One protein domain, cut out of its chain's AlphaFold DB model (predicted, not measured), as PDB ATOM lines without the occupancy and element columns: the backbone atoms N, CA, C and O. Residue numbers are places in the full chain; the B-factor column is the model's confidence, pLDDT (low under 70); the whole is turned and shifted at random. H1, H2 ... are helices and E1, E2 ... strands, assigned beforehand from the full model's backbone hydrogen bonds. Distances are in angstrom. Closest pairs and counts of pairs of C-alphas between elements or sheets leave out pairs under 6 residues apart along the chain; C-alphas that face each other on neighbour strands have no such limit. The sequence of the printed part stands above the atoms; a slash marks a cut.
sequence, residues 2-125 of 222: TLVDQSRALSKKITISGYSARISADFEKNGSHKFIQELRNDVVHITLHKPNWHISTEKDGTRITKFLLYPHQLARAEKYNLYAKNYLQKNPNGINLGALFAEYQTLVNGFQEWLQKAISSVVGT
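Overview. This is residues 2 to 125 of the 222 residues of an uncharacterized protein of Nitrosospira sp. Nsp11 (UniProt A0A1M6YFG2). A long helix, H5, runs beside two short helices, H1 and H2, in a loose three-helix bundle whose centres make a triangle; past the other end of H2, H3 and H4 pack crosswise on each other, and the two-stranded hairpin E1 and E2 sits at the first residues of H5, far from the middle. The printed part has 124 residues, with five named helices and two named strands in the order H1 H2 H3 E1 E2 H4 H5. The one sheet, E1 - E2, is antiparallel, and the class is mostly helix. The whole is loose, with a radius of gyration of the C-alphas of 17.7 A and spans of 53 by 40 by 23 A.

Arrangement. E1, residues 52 to 57, and E2, residues 63 to 69, form an antiparallel hairpin at 154 degrees; N 54 and O 66 are within hydrogen-bond range at 2.9 A, as are N 66 and O 54 at 2.8 A. Residues 68 to 69 of E2 also pair, antiparallel, with residues 95 to 96. The closest C-alphas of E2 and H5, residues 97 to 123, are those of Phe 67 and Leu 97, 5.6 A apart. H3, residues 31 to 45, is the hub, touching three helices. It touches H4, residues 82 to 90, about perpendicular at 77 degrees, with the closest C-alphas, of Phe 35 and Ala 84, 4.3 A apart. With residues 32 to 33 alone H3 only just touches H5, with 3 pairs of C-alphas within 8 A, the closest being His 33 and Tyr 104 at 7.1 A. H2, residues 19 to 28, and H3 touch only at the corner, and only just, with 3 such pairs; the closest are Phe 27 and His 33 at 5.9 A. H1, residues 2 to 11, H2 and H5 form an up-and-down bundle, each running against the one before it. H2 is close to but not clearly touching H5, with C-alphas 26 and 107 closest at 7.1 A and a shallow tilt of 10 degrees, opposite ways. Every O i to N i+4 pair is within hydrogen-bond range in H1, H2, H3 and H4, and 22 of 23 are in H5.

Along the chain. H1 begins at C-alpha 2, (59.575, 122.103, 230.144). H3 is 21.0 A long and E2 19.5 A. H5, 37.9 A, runs from C-alpha 97 at (65.401, 135.093, 245.028) to C-alpha 123 at (63.185, 124.121, 208.803).

Size, cuts and confidence. The C-alphas farthest apart, of Lys 59 and Thr 125, are 55.1 A apart. The printed part has no cut; the link from E2 to H4, residues 70 to 81, is long. Mean pLDDT of the printed part is 89.0, with residue 48 under 70.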
ATOM      1  N   THR A   2      60.259 122.372 231.419       82.00
ATOM      2  CA  THR A   2      59.575 122.103 230.144       82.00
ATOM      3  C   THR A   2      60.343 122.554 228.898       82.00
ATOM      4  O   THR A   2      60.442 121.779 227.959       82.00
ATOM      5  N   LEU A   3      60.953 123.748 228.892       87.56
ATOM      6  CA  LEU A   3      61.722 124.233 227.735       87.56
ATOM      7  C   LEU A   3      62.876 123.293 227.347       87.56
ATOM      8  O   LEU A   3      62.997 122.921 226.184       87.56
ATOM      9  N   VAL A   4      63.685 122.865 228.322       89.69
ATOM     10  CA  VAL A   4      64.817 121.953 228.082       89.69
ATOM     11  C   VAL A   4      64.313 120.614 227.552       89.69
ATOM     12  O   VAL A   4      64.848 120.106 226.570       89.69
ATOM     13  N   ASP A   5      63.249 120.065 228.137       89.88
ATOM     14  CA  ASP A   5      62.703 118.773 227.715       89.88
ATOM     15  C   ASP A   5      62.096 118.825 226.305       89.88
ATOM     16  O   ASP A   5      62.364 117.938 225.491       89.88
ATOM     17  N   GLN A   6      61.358 119.892 225.979       91.25
ATOM     18  CA  GLN A   6      60.817 120.116 224.635       91.25
ATOM     19  C   GLN A   6      61.935 120.324 223.608       91.25
ATOM     20  O   GLN A   6      61.926 119.702 222.546       91.25
ATOM     21  N   SER A   7      62.953 121.122 223.943       93.44
ATOM     22  CA  SER A   7      64.113 121.329 223.069       93.44
ATOM     23  C   SER A   7      64.898 120.031 222.836       93.44
ATOM     24  O   SER A   7      65.317 119.752 221.713       93.44
ATOM     25  N   ARG A   8      64.990 119.156 223.850       93.19
ATOM     26  CA  ARG A   8      65.616 117.832 223.726       93.19
ATOM     27  C   ARG A   8      64.806 116.931 222.808       93.19
ATOM     28  O   ARG A   8      65.390 116.276 221.947       93.19
ATOM     29  N   ALA A   9      63.485 116.895 222.962       93.19
ATOM     30  CA  ALA A   9      62.614 116.132 222.073       93.19
ATOM     31  C   ALA A   9      62.746 116.598 220.614       93.19
ATOM     32  O   ALA A   9      62.804 115.766 219.710       93.19
ATOM     33  N   LEU A  10      62.870 117.908 220.396       91.06
ATOM     34  CA  LEU A  10      63.090 118.483 219.076       91.06
ATOM     35  C   LEU A  10      64.464 118.125 218.496       91.06
ATOM     36  O   LEU A  10      64.538 117.695 217.349       91.06
ATOM     37  N   SER A  11      65.533 118.208 219.293       92.31
ATOM     38  CA  SER A  11      66.901 117.866 218.859       92.31
ATOM     39  C   SER A  11      67.071 116.407 218.410       92.31
ATOM     40  O   SER A  11      68.018 116.079 217.707       92.31
ATOM     41  N   LYS A  12      66.144 115.518 218.802       93.62
ATOM     42  CA  LYS A  12      66.095 114.129 218.317       93.62
ATOM     43  C   LYS A  12      65.474 114.002 216.925       93.62
ATOM     44  O   LYS A  12      65.677 112.987 216.273       93.62
ATOM     45  N   LYS A  13      64.672 114.986 216.508       93.00
ATOM     46  CA  LYS A  13      63.958 115.002 215.223       93.00
ATOM     47  C   LYS A  13      64.693 115.811 214.161       93.00
ATOM     48  O   LYS A  13      64.594 115.480 212.988       93.00
ATOM     49  N   ILE A  14      65.397 116.864 214.570       91.06
ATOM     50  CA  ILE A  14      66.145 117.748 213.676       91.06
ATOM     51  C   ILE A  14      67.554 117.993 214.213       91.06
ATOM     52  O   ILE A  14      67.761 118.135 215.421       91.06
ATOM     53  N   THR A  15      68.532 118.071 213.312       92.75
ATOM     54  CA  THR A  15      69.913 118.399 213.672       92.75
ATOM     55  C   THR A  15      70.049 119.905 213.862       92.75
ATOM     56  O   THR A  15      70.030 120.668 212.902       92.75
ATOM     57  N   ILE A  16      70.203 120.334 215.114       92.44
ATOM     58  CA  ILE A  16      70.397 121.741 215.478       92.44
ATOM     59  C   ILE A  16      71.880 121.960 215.790       92.44
ATOM     60  O   ILE A  16      72.406 121.416 216.766       92.44
ATOM     61  N   SER A  17      72.560 122.758 214.966       91.75
ATOM     62  CA  SER A  17      73.983 123.062 215.156       91.75
ATOM     63  C   SER A  17      74.235 123.740 216.509       91.75
ATOM     64  O   SER A  17      73.504 124.644 216.912       91.75
ATOM     65  N   GLY A  18      75.255 123.280 217.239       92.19
ATOM     66  CA  GLY A  18      75.642 123.839 218.541       92.19
ATOM     67  C   GLY A  18      74.706 123.516 219.717       92.19
ATOM     68  O   GLY A  18      74.972 123.965 220.831       92.19
ATOM     69  N   TYR A  19      73.648 122.718 219.519       94.88
ATOM     70  CA  TYR A  19      72.652 122.440 220.560       94.88
ATOM     71  C   TYR A  19      73.229 121.802 221.827       94.88
ATOM     72  O   TYR A  19      72.955 122.280 222.927       94.88
ATOM     73  N   SER A  20      74.052 120.759 221.695       93.19
ATOM     74  CA  SER A  20      74.643 120.072 222.852       93.19
ATOM     75  C   SER A  20      75.526 121.007 223.680       93.19
ATOM     76  O   SER A  20      75.406 121.050 224.903       93.19
ATOM     77  N   ALA A  21      76.366 121.803 223.014       93.81
ATOM     78  CA  ALA A  21      77.225 122.784 223.663       93.81
ATOM     79  C   ALA A  21      76.398 123.845 224.402       93.81
ATOM     80  O   ALA A  21      76.673 124.133 225.568       93.81
ATOM     81  N   ARG A  22      75.349 124.371 223.755       93.56
ATOM     82  CA  ARG A  22      74.489 125.407 224.330       93.56
ATOM     83  C   ARG A  22      73.695 124.904 225.534       93.56
ATOM     84  O   ARG A  22      73.709 125.551 226.571       93.56
ATOM     85  N   ILE A  23      73.078 123.725 225.440       94.25
ATOM     86  CA  ILE A  23      72.386 123.085 226.573       94.25
ATOM     87  C   ILE A  23      73.338 122.838 227.740       94.25
ATOM     88  O   ILE A  23      72.977 123.074 228.897       94.25
ATOM     89  N   SER A  24      74.551 122.362 227.448       92.81
ATOM     90  CA  SER A  24      75.511 122.050 228.499       92.81
ATOM     91  C   SER A  24      75.950 123.307 229.253       92.81
ATOM     92  O   SER A  24      76.003 123.295 230.485       92.81
ATOM     93  N   ALA A  25      76.203 124.398 228.520       90.44
ATOM     94  CA  ALA A  25      76.579 125.692 229.078       90.44
ATOM     95  C   ALA A  25      75.429 126.355 229.852       90.44
ATOM     96  O   ALA A  25      75.605 126.728 231.012       90.44
ATOM     97  N   ASP A  26      74.247 126.452 229.242       92.81
ATOM     98  CA  ASP A  26      73.140 127.230 229.795       92.81
ATOM     99  C   ASP A  26      72.438 126.492 230.942       92.81
ATOM    100  O   ASP A  26      72.001 127.130 231.898       92.81
ATOM    101  N   PHE A  27      72.358 125.154 230.903       94.12
ATOM    102  CA  PHE A  27      71.521 124.394 231.839       94.12
ATOM    103  C   PHE A  27      72.228 123.243 232.558       94.12
ATOM    104  O   PHE A  27      72.058 123.098 233.768       94.12
ATOM    105  N   GLU A  28      72.996 122.385 231.880       90.75
ATOM    106  CA  GLU A  28      73.517 121.172 232.542       90.75
ATOM    107  C   GLU A  28      74.567 121.481 233.606       90.75
ATOM    108  O   GLU A  28      74.509 120.917 234.700       90.75
ATOM    109  N   LYS A  29      75.499 122.382 233.286       90.75
ATOM    110  CA  LYS A  29      76.609 122.778 234.163       90.75
ATOM    111  C   LYS A  29      76.337 124.085 234.907       90.75
ATOM    112  O   LYS A  29      77.178 124.546 235.679       90.75
ATOM    113  N   ASN A  30      75.168 124.685 234.693       93.75
ATOM    114  CA  ASN A  30      74.803 125.954 235.297       93.75
ATOM    115  C   ASN A  30      74.297 125.757 236.736       93.75
ATOM    116  O   ASN A  30      73.234 125.181 236.974       93.75
ATOM    117  N   GLY A  31      75.060 126.271 237.702       94.50
ATOM    118  CA  GLY A  31      74.745 126.162 239.124       94.50
ATOM    119  C   GLY A  31      73.413 126.803 239.521       94.50
ATOM    120  O   GLY A  31      72.689 126.204 240.313       94.50
ATOM    121  N   SER A  32      73.052 127.962 238.956       94.38
ATOM    122  CA  SER A  32      71.800 128.652 239.307       94.38
ATOM    123  C   SER A  32      70.584 127.898 238.770       94.38
ATOM    124  O   SER A  32      69.623 127.673 239.505       94.38
ATOM    125  N   HIS A  33      70.656 127.389 237.535       95.00
ATOM    126  CA  HIS A  33      69.618 126.519 236.977       95.00
ATOM    127  C   HIS A  33      69.421 125.261 237.828       95.00
ATOM    128  O   HIS A  33      68.291 124.897 238.162       95.00
ATOM    129  N   LYS A  34      70.522 124.597 238.200       94.88
ATOM    130  CA  LYS A  34      70.478 123.388 239.028       94.88
ATOM    131  C   LYS A  34      69.937 123.674 240.417       94.88
ATOM    132  O   LYS A  34      69.135 122.890 240.910       94.88
ATOM    133  N   PHE A  35      70.299 124.805 241.010       95.12
ATOM    134  CA  PHE A  35      69.718 125.252 242.266       95.12
ATOM    135  C   PHE A  35      68.202 125.475 242.150       95.12
ATOM    136  O   PHE A  35      67.460 124.960 242.976       95.12
ATOM    137  N   ILE A  36      67.720 126.152 241.103       94.00
ATOM    138  CA  ILE A  36      66.280 126.369 240.876       94.00
ATOM    139  C   ILE A  36      65.525 125.042 240.703       94.00
ATOM    140  O   ILE A  36      64.403 124.909 241.194       94.00
ATOM    141  N   GLN A  37      66.119 124.050 240.027       92.12
ATOM    142  CA  GLN A  37      65.527 122.712 239.908       92.12
ATOM    143  C   GLN A  37      65.346 122.047 241.278       92.12
ATOM    144  O   GLN A  37      64.256 121.558 241.572       92.12
ATOM    145  N   GLU A  38      66.383 122.058 242.117       92.69
ATOM    146  CA  GLU A  38      66.314 121.478 243.463       92.69
ATOM    147  C   GLU A  38      65.363 122.266 244.376       92.69
ATOM    148  O   GLU A  38      64.531 121.670 245.053       92.69
ATOM    149  N   LEU A  39      65.396 123.601 244.320       91.44
ATOM    150  CA  LEU A  39      64.496 124.464 245.083       91.44
ATOM    151  C   LEU A  39      63.029 124.205 244.724       91.44
ATOM    152  O   LEU A  39      62.179 124.119 245.607       91.44
ATOM    153  N   ARG A  40      62.713 124.041 243.433       89.44
ATOM    154  CA  ARG A  40      61.366 123.652 242.996       89.44
ATOM    155  C   ARG A  40      60.970 122.301 243.587       89.44
ATOM    156  O   ARG A  40      59.840 122.168 244.045       89.44
ATOM    157  N   ASN A  41      61.864 121.314 243.560       87.88
ATOM    158  CA  ASN A  41      61.582 119.995 244.126       87.88
ATOM    159  C   ASN A  41      61.291 120.088 245.629       87.88
ATOM    160  O   ASN A  41      60.343 119.462 246.098       87.88
ATOM    161  N   ASP A  42      62.051 120.900 246.362       86.06
ATOM    162  CA  ASP A  42      61.835 121.128 247.790       86.06
ATOM    163  C   ASP A  42      60.487 121.814 248.071       86.06
ATOM    164  O   ASP A  42      59.713 121.340 248.906       86.06
ATOM    165  N   VAL A  43      60.154 122.872 247.324       83.94
ATOM    166  CA  VAL A  43      58.887 123.605 247.488       83.94
ATOM    167  C   VAL A  43      57.676 122.735 247.144       83.94
ATOM    168  O   VAL A  43      56.675 122.773 247.856       83.94
ATOM    169  N   VAL A  44      57.746 121.956 246.061       81.75
ATOM    170  CA  VAL A  44      56.602 121.167 245.573       81.75
ATOM    171  C   VAL A  44      56.387 119.897 246.393       81.75
ATOM    172  O   VAL A  44      55.244 119.490 246.587       81.75
ATOM    173  N   HIS A  45      57.456 119.245 246.855       75.12
ATOM    174  CA  HIS A  45      57.354 117.893 247.412       75.12
ATOM    175  C   HIS A  45      57.647 117.794 248.907       75.12
ATOM    176  O   HIS A  45      57.538 116.697 249.453       75.12
ATOM    177  N   ILE A  46      58.067 118.878 249.568       73.88
ATOM    178  CA  ILE A  46      58.645 118.768 250.914       73.88
ATOM    179  C   ILE A  46      58.085 119.816 251.848       73.88
ATOM    180  O   ILE A  46      57.366 119.479 252.784       73.88
ATOM    181  N   THR A  47      58.449 121.081 251.665       71.62
ATOM    182  CA  THR A  47      58.067 122.140 252.598       71.62
ATOM    183  C   THR A  47      58.194 123.495 251.923       71.62
ATOM    184  O   THR A  47      59.149 123.769 251.199       71.62
ATOM    185  N   LEU A  48      57.249 124.383 252.218       68.00
ATOM    186  CA  LEU A  48      57.379 125.789 251.871       68.00
ATOM    187  C   LEU A  48      58.425 126.439 252.789       68.00
ATOM    188  O   LEU A  48      58.156 126.715 253.961       68.00
ATOM    189  N   HIS A  49      59.628 126.671 252.268       71.44
ATOM    190  CA  HIS A  49      60.650 127.433 252.983       71.44
ATOM    191  C   HIS A  49      60.160 128.866 253.215       71.44
ATOM    192  O   HIS A  49      59.534 129.457 252.336       71.44
ATOM    193  N   LYS A  50      60.439 129.432 254.395       71.56
ATOM    194  CA  LYS A  50      60.111 130.825 254.727       71.56
ATOM    195  C   LYS A  50      61.324 131.714 254.418       71.56
ATOM    196  O   LYS A  50      62.209 131.805 255.271       71.56
ATOM    197  N   PRO A  51      61.421 132.325 253.221       72.50
ATOM    198  CA  PRO A  51      62.486 133.278 252.938       72.50
ATOM    199  C   PRO A  51      62.371 134.482 253.874       72.50
ATOM    200  O   PRO A  51      61.271 134.934 254.203       72.50
ATOM    201  N   ASN A  52      63.517 135.018 254.280       80.75
ATOM    202  CA  ASN A  52      63.569 136.207 255.116       80.75
ATOM    203  C   ASN A  52      63.377 137.454 254.250       80.75
ATOM    204  O   ASN A  52      63.960 137.578 253.171       80.75
ATOM    205  N   TRP A  53      62.562 138.384 254.738       80.62
ATOM    206  CA  TRP A  53      62.370 139.684 254.106       80.62
ATOM    207  C   TRP A  53      63.439 140.632 254.626       80.62
ATOM    208  O   TRP A  53      63.537 140.862 255.830       80.62
ATOM    209  N   HIS A  54      64.242 141.179 253.721       79.50
ATOM    210  CA  HIS A  54      65.240 142.179 254.060       79.50
ATOM    211  C   HIS A  54      64.899 143.488 253.362       79.50
ATOM    212  O   HIS A  54      64.846 143.549 252.135       79.50
ATOM    213  N   ILE A  55      64.645 144.525 254.151       81.75
ATOM    214  CA  ILE A  55      64.330 145.860 253.656       81.75
ATOM    215  C   ILE A  55      65.520 146.746 253.995       81.75
ATOM    216  O   ILE A  55      65.850 146.913 255.166       81.75
ATOM    217  N   SER A  56      66.155 147.299 252.970       81.81
ATOM    218  CA  SER A  56      67.271 148.233 253.100       81.81
ATOM    219  C   SER A  56      66.944 149.531 252.375       81.81
ATOM    220  O   SER A  56      66.308 149.501 251.323       81.81
ATOM    221  N   THR A  57      67.407 150.654 252.909       81.81
ATOM    222  CA  THR A  57      67.282 151.963 252.257       81.81
ATOM    223  C   THR A  57      68.628 152.337 251.652       81.81
ATOM    224  O   THR A  57      69.649 152.282 252.342       81.81
ATOM    225  N   GLU A  58      68.647 152.669 250.365       82.62
ATOM    226  CA  GLU A  58      69.839 153.186 249.694       82.62
ATOM    227  C   GLU A  58      70.112 154.650 250.077       82.62
ATOM    228  O   GLU A  58      69.310 155.310 250.742       82.62
ATOM    229  N   LYS A  59      71.291 155.165 249.705       78.50
ATOM    230  CA  LYS A  59      71.742 156.516 250.092       78.50
ATOM    231  C   LYS A  59      70.880 157.640 249.503       78.50
ATOM    232  O   LYS A  59      70.897 158.743 250.034       78.50
ATOM    233  N   ASP A  60      70.162 157.361 248.423       83.81
ATOM    234  CA  ASP A  60      69.223 158.252 247.736       83.81
ATOM    235  C   ASP A  60      67.803 158.220 248.342       83.81
ATOM    236  O   ASP A  60      66.921 158.947 247.893       83.81
ATOM    237  N   GLY A  61      67.573 157.393 249.370       78.25
ATOM    238  CA  GLY A  61      66.264 157.197 249.991       78.25
ATOM    239  C   GLY A  61      65.415 156.102 249.341       78.25
ATOM    240  O   GLY A  61      64.325 155.811 249.840       78.25
ATOM    241  N   THR A  62      65.906 155.446 248.285       82.62
ATOM    242  CA  THR A  62      65.197 154.358 247.613       82.62
ATOM    243  C   THR A  62      65.102 153.138 248.527       82.62
ATOM    244  O   THR A  62      66.090 152.637 249.071       82.62
ATOM    245  N   ARG A  63      63.879 152.632 248.721       80.56
ATOM    246  CA  ARG A  63      63.618 151.454 249.551       80.56
ATOM    247  C   ARG A  63      63.726 150.190 248.706       80.56
ATOM    248  O   ARG A  63      62.877 149.936 247.859       80.56
ATOM    249  N   ILE A  64      64.720 149.356 248.994       80.12
ATOM    250  CA  ILE A  64      64.913 148.068 248.326       80.12
ATOM    251  C   ILE A  64      64.456 146.935 249.236       80.12
ATOM    252  O   ILE A  64      64.900 146.806 250.377       80.12
ATOM    253  N   THR A  65      63.599 146.076 248.692       83.00
ATOM    254  CA  THR A  65      63.157 144.842 249.347       83.00
ATOM    255  C   THR A  65      63.828 143.645 248.681       83.00
ATOM    256  O   THR A  65      63.771 143.490 247.464       83.00
ATOM    257  N   LYS A  66      64.466 142.786 249.478       86.44
ATOM    258  CA  LYS A  66      65.116 141.547 249.033       86.44
ATOM    259  C   LYS A  66      64.485 140.354 249.741       86.44
ATOM    260  O   LYS A  66      64.282 140.380 250.956       86.44
ATOM    261  N   PHE A  67      64.232 139.290 248.985       88.62
ATOM    262  CA  PHE A  67      63.810 137.998 249.523       88.62
ATOM    263  C   PHE A  67      65.036 137.099 249.617       88.62
ATOM    264  O   PHE A  67      65.524 136.617 248.594       88.62
ATOM    265  N   LEU A  68      65.557 136.916 250.828       90.94
ATOM    266  CA  LEU A  68      66.772 136.144 251.067       90.94
ATOM    267  C   LEU A  68      66.430 134.730 251.529       90.94
ATOM    268  O   LEU A  68      65.751 134.538 252.539       90.94
ATOM    269  N   LEU A  69      66.936 133.747 250.791       90.19
ATOM    270  CA  LEU A  69      66.891 132.340 251.162       90.19
ATOM    271  C   LEU A  69      68.286 131.884 251.578       90.19
ATOM    272  O   LEU A  69      69.216 131.878 250.771       90.19
ATOM    273  N   TYR A  70      68.443 131.517 252.842       90.00
ATOM    274  CA  TYR A  70      69.728 131.100 253.386       90.00
ATOM    275  C   TYR A  70      69.940 129.590 253.238       90.00
ATOM    276  O   TYR A  70      68.986 128.828 253.400       90.00
ATOM    277  N   PRO A  71      71.186 129.123 253.022       88.56
ATOM    278  CA  PRO A  71      71.468 127.693 252.891       88.56
ATOM    279  C   PRO A  71      70.971 126.843 254.068       88.56
ATOM    280  O   PRO A  71      70.448 125.756 253.854       88.56
ATOM    281  N   HIS A  72      71.052 127.350 255.303       86.81
ATOM    282  CA  HIS A  72      70.570 126.634 256.492       86.81
ATOM    283  C   HIS A  72      69.039 126.469 256.538       86.81
ATOM    284  O   HIS A  72      68.535 125.647 257.295       86.81
ATOM    285  N   GLN A  73      68.285 127.238 255.743       86.56
ATOM    286  CA  GLN A  73      66.827 127.111 255.639       86.56
ATOM    287  C   GLN A  73      66.413 125.978 254.689       86.56
ATOM    288  O   GLN A  73      65.241 125.602 254.664       86.56
ATOM    289  N   LEU A  74      67.354 125.430 253.912       87.00
ATOM    290  CA  LEU A  74      67.128 124.369 252.937       87.00
ATOM    291  C   LEU A  74      67.364 122.999 253.578       87.00
ATOM    292  O   LEU A  74      68.479 122.481 253.589       87.00
ATOM    293  N   ALA A  75      66.288 122.381 254.068       78.44
ATOM    294  CA  ALA A  75      66.310 121.084 254.754       78.44
ATOM    295  C   ALA A  75      66.986 119.945 253.960       78.44
ATOM    296  O   ALA A  75      67.382 118.933 254.533       78.44
ATOM    297  N   ARG A  76      67.112 120.087 252.636       85.00
ATOM    298  CA  ARG A  76      67.703 119.089 251.739       85.00
ATOM    299  C   ARG A  76      68.945 119.547 250.996       85.00
ATOM    300  O   ARG A  76      69.365 118.827 250.090       85.00
ATOM    301  N   ALA A  77      69.574 120.652 251.389       84.88
ATOM    302  CA  ALA A  77      70.796 121.132 250.736       84.88
ATOM    303  C   ALA A  77      71.866 120.028 250.570       84.88
ATOM    304  O   ALA A  77      72.551 119.952 249.551       84.88
ATOM    305  N   GLU A  78      71.961 119.093 251.520       87.50
ATOM    306  CA  GLU A  78      72.871 117.941 251.449       87.50
ATOM    307  C   GLU A  78      72.549 116.938 250.331       87.50
ATOM    308  O   GLU A  78      73.436 116.232 249.855       87.50
ATOM    309  N   LYS A  79      71.295 116.867 249.881       90.12
ATOM    310  CA  LYS A  79      70.831 115.973 248.810       90.12
ATOM    311  C   LYS A  79      70.870 116.626 247.430       90.12
ATOM    312  O   LYS A  79      70.565 115.958 246.448       90.12
ATOM    313  N   TYR A  80      71.226 117.906 247.351       93.25
ATOM    314  CA  TYR A  80      71.308 118.614 246.081       93.25
ATOM    315  C   TYR A  80      72.433 118.041 245.218       93.25
ATOM    316  O   TYR A  80      73.457 117.562 245.722       93.25
ATOM    317  N   ASN A  81      72.264 118.115 243.899       93.69
ATOM    318  CA  ASN A  81      73.334 117.762 242.973       93.69
ATOM    319  C   ASN A  81      74.574 118.672 243.140       93.69
ATOM    320  O   ASN A  81      74.505 119.760 243.717       93.69
ATOM    321  N   LEU A  82      75.718 118.228 242.604       95.12
ATOM    322  CA  LEU A  82      77.013 118.907 242.748       95.12
ATOM    323  C   LEU A  82      76.973 120.389 242.337       95.12
ATOM    324  O   LEU A  82      77.500 121.240 243.046       95.12
ATOM    325  N   TYR A  83      76.324 120.719 241.220       95.38
ATOM    326  CA  TYR A  83      76.277 122.092 240.712       95.38
ATOM    327  C   TYR A  83      75.417 123.009 241.588       95.38
ATOM    328  O   TYR A  83      75.804 124.148 241.843       95.38
ATOM    329  N   ALA A  84      74.289 122.506 242.093       94.56
ATOM    330  CA  ALA A  84      73.443 123.233 243.036       94.56
ATOM    331  C   ALA A  84      74.152 123.448 244.387       94.56
ATOM    332  O   ALA A  84      74.082 124.538 244.954       94.56
ATOM    333  N   LYS A  85      74.910 122.454 244.873       94.88
ATOM    334  CA  LYS A  85      75.764 122.603 246.065       94.88
ATOM    335  C   LYS A  85      76.855 123.651 245.864       94.88
ATOM    336  O   LYS A  85      77.026 124.519 246.714       94.88
ATOM    337  N   ASN A  86      77.542 123.621 244.723       95.06
ATOM    338  CA  ASN A  86      78.550 124.626 244.382       95.06
ATOM    339  C   ASN A  86      77.937 126.034 244.315       95.06
ATOM    340  O   ASN A  86      78.570 127.004 244.722       95.06
ATOM    341  N   TYR A  87      76.698 126.156 243.829       95.44
ATOM    342  CA  TYR A  87      75.969 127.422 243.835       95.44
ATOM    343  C   TYR A  87      75.667 127.911 245.261       95.44
ATOM    344  O   TYR A  87      75.892 129.083 245.558       95.44
ATOM    345  N   LEU A  88      75.236 127.021 246.162       94.12
ATOM    346  CA  LEU A  88      75.010 127.350 247.574       94.12
ATOM    347  C   LEU A  88      76.291 127.796 248.285       94.12
ATOM    348  O   LEU A  88      76.278 128.793 249.001       94.12
ATOM    349  N   GLN A  89      77.408 127.105 248.048       93.75
ATOM    350  CA  GLN A  89      78.708 127.449 248.636       93.75
ATOM    351  C   GLN A  89      79.216 128.825 248.191       93.75
ATOM    352  O   GLN A  89      79.861 129.519 248.970       93.75
ATOM    353  N   LYS A  90      78.902 129.242 246.958       94.62
ATOM    354  CA  LYS A  90      79.220 130.588 246.453       94.62
ATOM    355  C   LYS A  90      78.332 131.685 247.046       94.62
ATOM    356  O   LYS A  90      78.691 132.853 246.955       94.62
ATOM    357  N   ASN A  91      77.203 131.324 247.658       92.81
ATOM    358  CA  ASN A  91      76.225 132.256 248.221       92.81
ATOM    359  C   ASN A  91      75.967 131.981 249.720       92.81
ATOM    360  O   ASN A  91      74.821 131.742 250.116       92.81
ATOM    361  N   PRO A  92      77.002 132.020 250.585       91.56
ATOM    362  CA  PRO A  92      76.852 131.677 252.002       91.56
ATOM    363  C   PRO A  92      75.961 132.674 252.761       91.56
ATOM    364  O   PRO A  92      75.263 132.297 253.700       91.56
ATOM    365  N   ASN A  93      75.927 133.932 252.312       90.06
ATOM    366  CA  ASN A  93      75.197 135.034 252.953       90.06
ATOM    367  C   ASN A  93      73.718 135.121 252.541       90.06
ATOM    368  O   ASN A  93      73.055 136.119 252.816       90.06
ATOM    369  N   GLY A  94      73.201 134.078 251.893       90.56
ATOM    370  CA  GLY A  94      71.833 134.021 251.405       90.56
ATOM    371  C   GLY A  94      71.711 134.377 249.929       90.56
ATOM    372  O   GLY A  94      72.503 135.124 249.357       90.56
ATOM    373  N   ILE A  95      70.691 133.799 249.310       93.44
ATOM    374  CA  ILE A  95      70.382 133.938 247.894       93.44
ATOM    375  C   ILE A  95      69.222 134.917 247.764       93.44
ATOM    376  O   ILE A  95      68.142 134.671 248.303       93.44
ATOM    377  N   ASN A  96      69.431 136.012 247.033       92.00
ATOM    378  CA  ASN A  96      68.347 136.916 246.664       92.00
ATOM    379  C   ASN A  96      67.492 136.265 245.571       92.00
ATOM    380  O   ASN A  96      67.903 136.201 244.414       92.00
ATOM    381  N   LEU A  97      66.299 135.796 245.940       90.75
ATOM    382  CA  LEU A  97      65.401 135.093 245.028       90.75
ATOM    383  C   LEU A  97      64.939 135.977 243.865       90.75
ATOM    384  O   LEU A  97      64.845 135.486 242.746       90.75
ATOM    385  N   GLY A  98      64.700 137.270 244.102       89.06
ATOM    386  CA  GLY A  98      64.280 138.195 243.043       89.06
ATOM    387  C   GLY A  98      65.344 138.331 241.953       89.06
ATOM    388  O   GLY A  98      65.049 138.150 240.775       89.06
ATOM    389  N   ALA A  99      66.596 138.557 242.360       91.12
ATOM    390  CA  ALA A  99      67.727 138.627 241.434       91.12
ATOM    391  C   ALA A  99      67.960 137.287 240.720       91.12
ATOM    392  O   ALA A  99      68.066 137.255 239.499       91.12
ATOM    393  N   LEU A 100      67.938 136.173 241.463       94.44
ATOM    394  CA  LEU A 100      68.080 134.828 240.899       94.44
ATOM    395  C   LEU A 100      67.042 134.552 239.802       94.44
ATOM    396  O   LEU A 100      67.391 134.034 238.743       94.44
ATOM    397  N   PHE A 101      65.767 134.867 240.044       91.75
ATOM    398  CA  PHE A 101      64.718 134.624 239.055       91.75
ATOM    399  C   PHE A 101      64.816 135.566 237.854       91.75
ATOM    400  O   PHE A 101      64.595 135.102 236.739       91.75
ATOM    401  N   ALA A 102      65.204 136.829 238.043       88.81
ATOM    402  CA  ALA A 102      65.426 137.767 236.940       88.81
ATOM    403  C   ALA A 102      66.603 137.338 236.036       88.81
ATOM    404  O   ALA A 102      66.486 137.305 234.807       88.81
ATOM    405  N   GLU A 103      67.724 136.923 236.634       92.81
ATOM    406  CA  GLU A 103      68.868 136.361 235.905       92.81
ATOM    407  C   GLU A 103      68.476 135.079 235.162       92.81
ATOM    408  O   GLU A 103      68.802 134.889 233.989       92.81
ATOM    409  N   TYR A 104      67.723 134.204 235.828       94.06
ATOM    410  CA  TYR A 104      67.262 132.961 235.228       94.06
ATOM    411  C   TYR A 104      66.264 133.188 234.087       94.06
ATOM    412  O   TYR A 104      66.317 132.482 233.081       94.06
ATOM    413  N   GLN A 105      65.384 134.183 234.199       91.56
ATOM    414  CA  GLN A 105      64.490 134.592 233.118       91.56
ATOM    415  C   GLN A 105      65.289 135.057 231.898       91.56
ATOM    416  O   GLN A 105      65.013 134.614 230.786       91.56
ATOM    417  N   THR A 106      66.325 135.873 232.109       92.56
ATOM    418  CA  THR A 106      67.219 136.335 231.035       92.56
ATOM    419  C   THR A 106      67.892 135.159 230.322       92.56
ATOM    420  O   THR A 106      67.898 135.092 229.094       92.56
ATOM    421  N   LEU A 107      68.396 134.184 231.085       93.88
ATOM    422  CA  LEU A 107      68.988 132.954 230.552       93.88
ATOM    423  C   LEU A 107      67.985 132.144 229.712       93.88
ATOM    424  O   LEU A 107      68.305 131.701 228.610       93.88
ATOM    425  N   VAL A 108      66.770 131.945 230.232       94.00
ATOM    426  CA  VAL A 108      65.711 131.182 229.559       94.00
ATOM    427  C   VAL A 108      65.280 131.862 228.260       94.00
ATOM    428  O   VAL A 108      65.213 131.190 227.230       94.00
ATOM    429  N   ASN A 109      65.054 133.177 228.288       92.38
ATOM    430  CA  ASN A 109      64.685 133.957 227.109       92.38
ATOM    431  C   ASN A 109      65.801 133.922 226.058       92.38
ATOM    432  O   ASN A 109      65.546 133.592 224.902       92.38
ATOM    433  N   GLY A 110      67.054 134.139 226.469       94.38
ATOM    434  CA  GLY A 110      68.201 134.095 225.560       94.38
ATOM    435  C   GLY A 110      68.420 132.720 224.919       94.38
ATOM    436  O   GLY A 110      68.824 132.628 223.757       94.38
ATOM    437  N   PHE A 111      68.132 131.632 225.641       95.56
ATOM    438  CA  PHE A 111      68.135 130.291 225.056       95.56
ATOM    439  C   PHE A 111      66.970 130.086 224.082       95.56
ATOM    440  O   PHE A 111      67.171 129.529 223.004       95.56
ATOM    441  N   GLN A 112      65.764 130.533 224.435       93.62
ATOM    442  CA  GLN A 112      64.581 130.413 223.582       93.62
ATOM    443  C   GLN A 112      64.754 131.166 222.259       93.62
ATOM    444  O   GLN A 112      64.507 130.590 221.200       93.62
ATOM    445  N   GLU A 113      65.226 132.412 222.303       92.81
ATOM    446  CA  GLU A 113      65.508 133.216 221.110       92.81
ATOM    447  C   GLU A 113      66.552 132.551 220.211       92.81
ATOM    448  O   GLU A 113      66.384 132.472 218.991       92.81
ATOM    449  N   TRP A 114      67.635 132.045 220.807       95.38
ATOM    450  CA  TRP A 114      68.650 131.301 220.068       95.38
ATOM    451  C   TRP A 114      68.059 130.045 219.420       95.38
ATOM    452  O   TRP A 114      68.284 129.808 218.233       95.38
ATOM    453  N   LEU A 115      67.288 129.262 220.176       93.88
ATOM    454  CA  LEU A 115      66.689 128.023 219.696       93.88
ATOM    455  C   LEU A 115      65.732 128.303 218.535       93.88
ATOM    456  O   LEU A 115      65.778 127.601 217.530       93.88
ATOM    457  N   GLN A 116      64.917 129.354 218.632       90.62
ATOM    458  CA  GLN A 116      64.027 129.777 217.555       90.62
ATOM    459  C   GLN A 116      64.811 130.111 216.282       90.62
ATOM    460  O   GLN A 116      64.488 129.579 215.223       90.62
ATOM    461  N   LYS A 117      65.881 130.913 216.382       91.25
ATOM    462  CA  LYS A 117      66.749 131.236 215.237       91.25
ATOM    463  C   LYS A 117      67.379 129.981 214.625       91.25
ATOM    464  O   LYS A 117      67.380 129.833 213.406       91.25
ATOM    465  N   ALA A 118      67.865 129.066 215.463       92.19
ATOM    466  CA  ALA A 118      68.496 127.828 215.019       92.19
ATOM    467  C   ALA A 118      67.503 126.855 214.356       92.19
ATOM    468  O   ALA A 118      67.863 126.140 213.429       92.19
ATOM    469  N   ILE A 119      66.241 126.832 214.792       90.62
ATOM    470  CA  ILE A 119      65.180 126.056 214.133       90.62
ATOM    471  C   ILE A 119      64.820 126.696 212.794       90.62
ATOM    472  O   ILE A 119      64.746 126.001 211.784       90.62
ATOM    473  N   SER A 120      64.628 128.017 212.766       88.62
ATOM    474  CA  SER A 120      64.301 128.752 211.543       88.62
ATOM    475  C   SER A 120      65.363 128.583 210.458       88.62
ATOM    476  O   SER A 120      65.008 128.523 209.288       88.62
ATOM    477  N   SER A 121      66.642 128.437 210.812       88.25
ATOM    478  CA  SER A 121      67.690 128.172 209.818       88.25
ATOM    479  C   SER A 121      67.672 126.750 209.247       88.25
ATOM    480  O   SER A 121      68.319 126.513 208.235       88.25
ATOM    481  N   VAL A 122      66.997 125.798 209.903       89.12
ATOM    482  CA  VAL A 122      66.964 124.383 209.487       89.12
ATOM    483  C   VAL A 122      65.660 124.026 208.786       89.12
ATOM    484  O   VAL A 122      65.694 123.308 207.798       89.12
ATOM    485  N   VAL A 123      64.522 124.490 209.308       88.62
ATOM    486  CA  VAL A 123      63.185 124.121 208.803       88.62
ATOM    487  C   VAL A 123      62.319 125.331 208.453       88.62
ATOM    488  O   VAL A 123      61.110 125.197 208.277       88.62
ATOM    489  N   GLY A 124      62.893 126.539 208.437       83.31
ATOM    490  CA  GLY A 124      62.131 127.784 208.312       83.31
ATOM    491  C   GLY A 124      61.318 127.873 207.026       83.31
ATOM    492  O   GLY A 124      60.197 128.374 207.060       83.31
ATOM    493  N   THR A 125      61.846 127.352 205.919       85.00
ATOM    494  CA  THR A 125      61.142 127.287 204.634       85.00
ATOM    495  C   THR A 125      59.979 126.299 204.668       85.00
ATOM    496  O   THR A 125      58.888 126.610 204.202       85.00
TER     497      THR A 125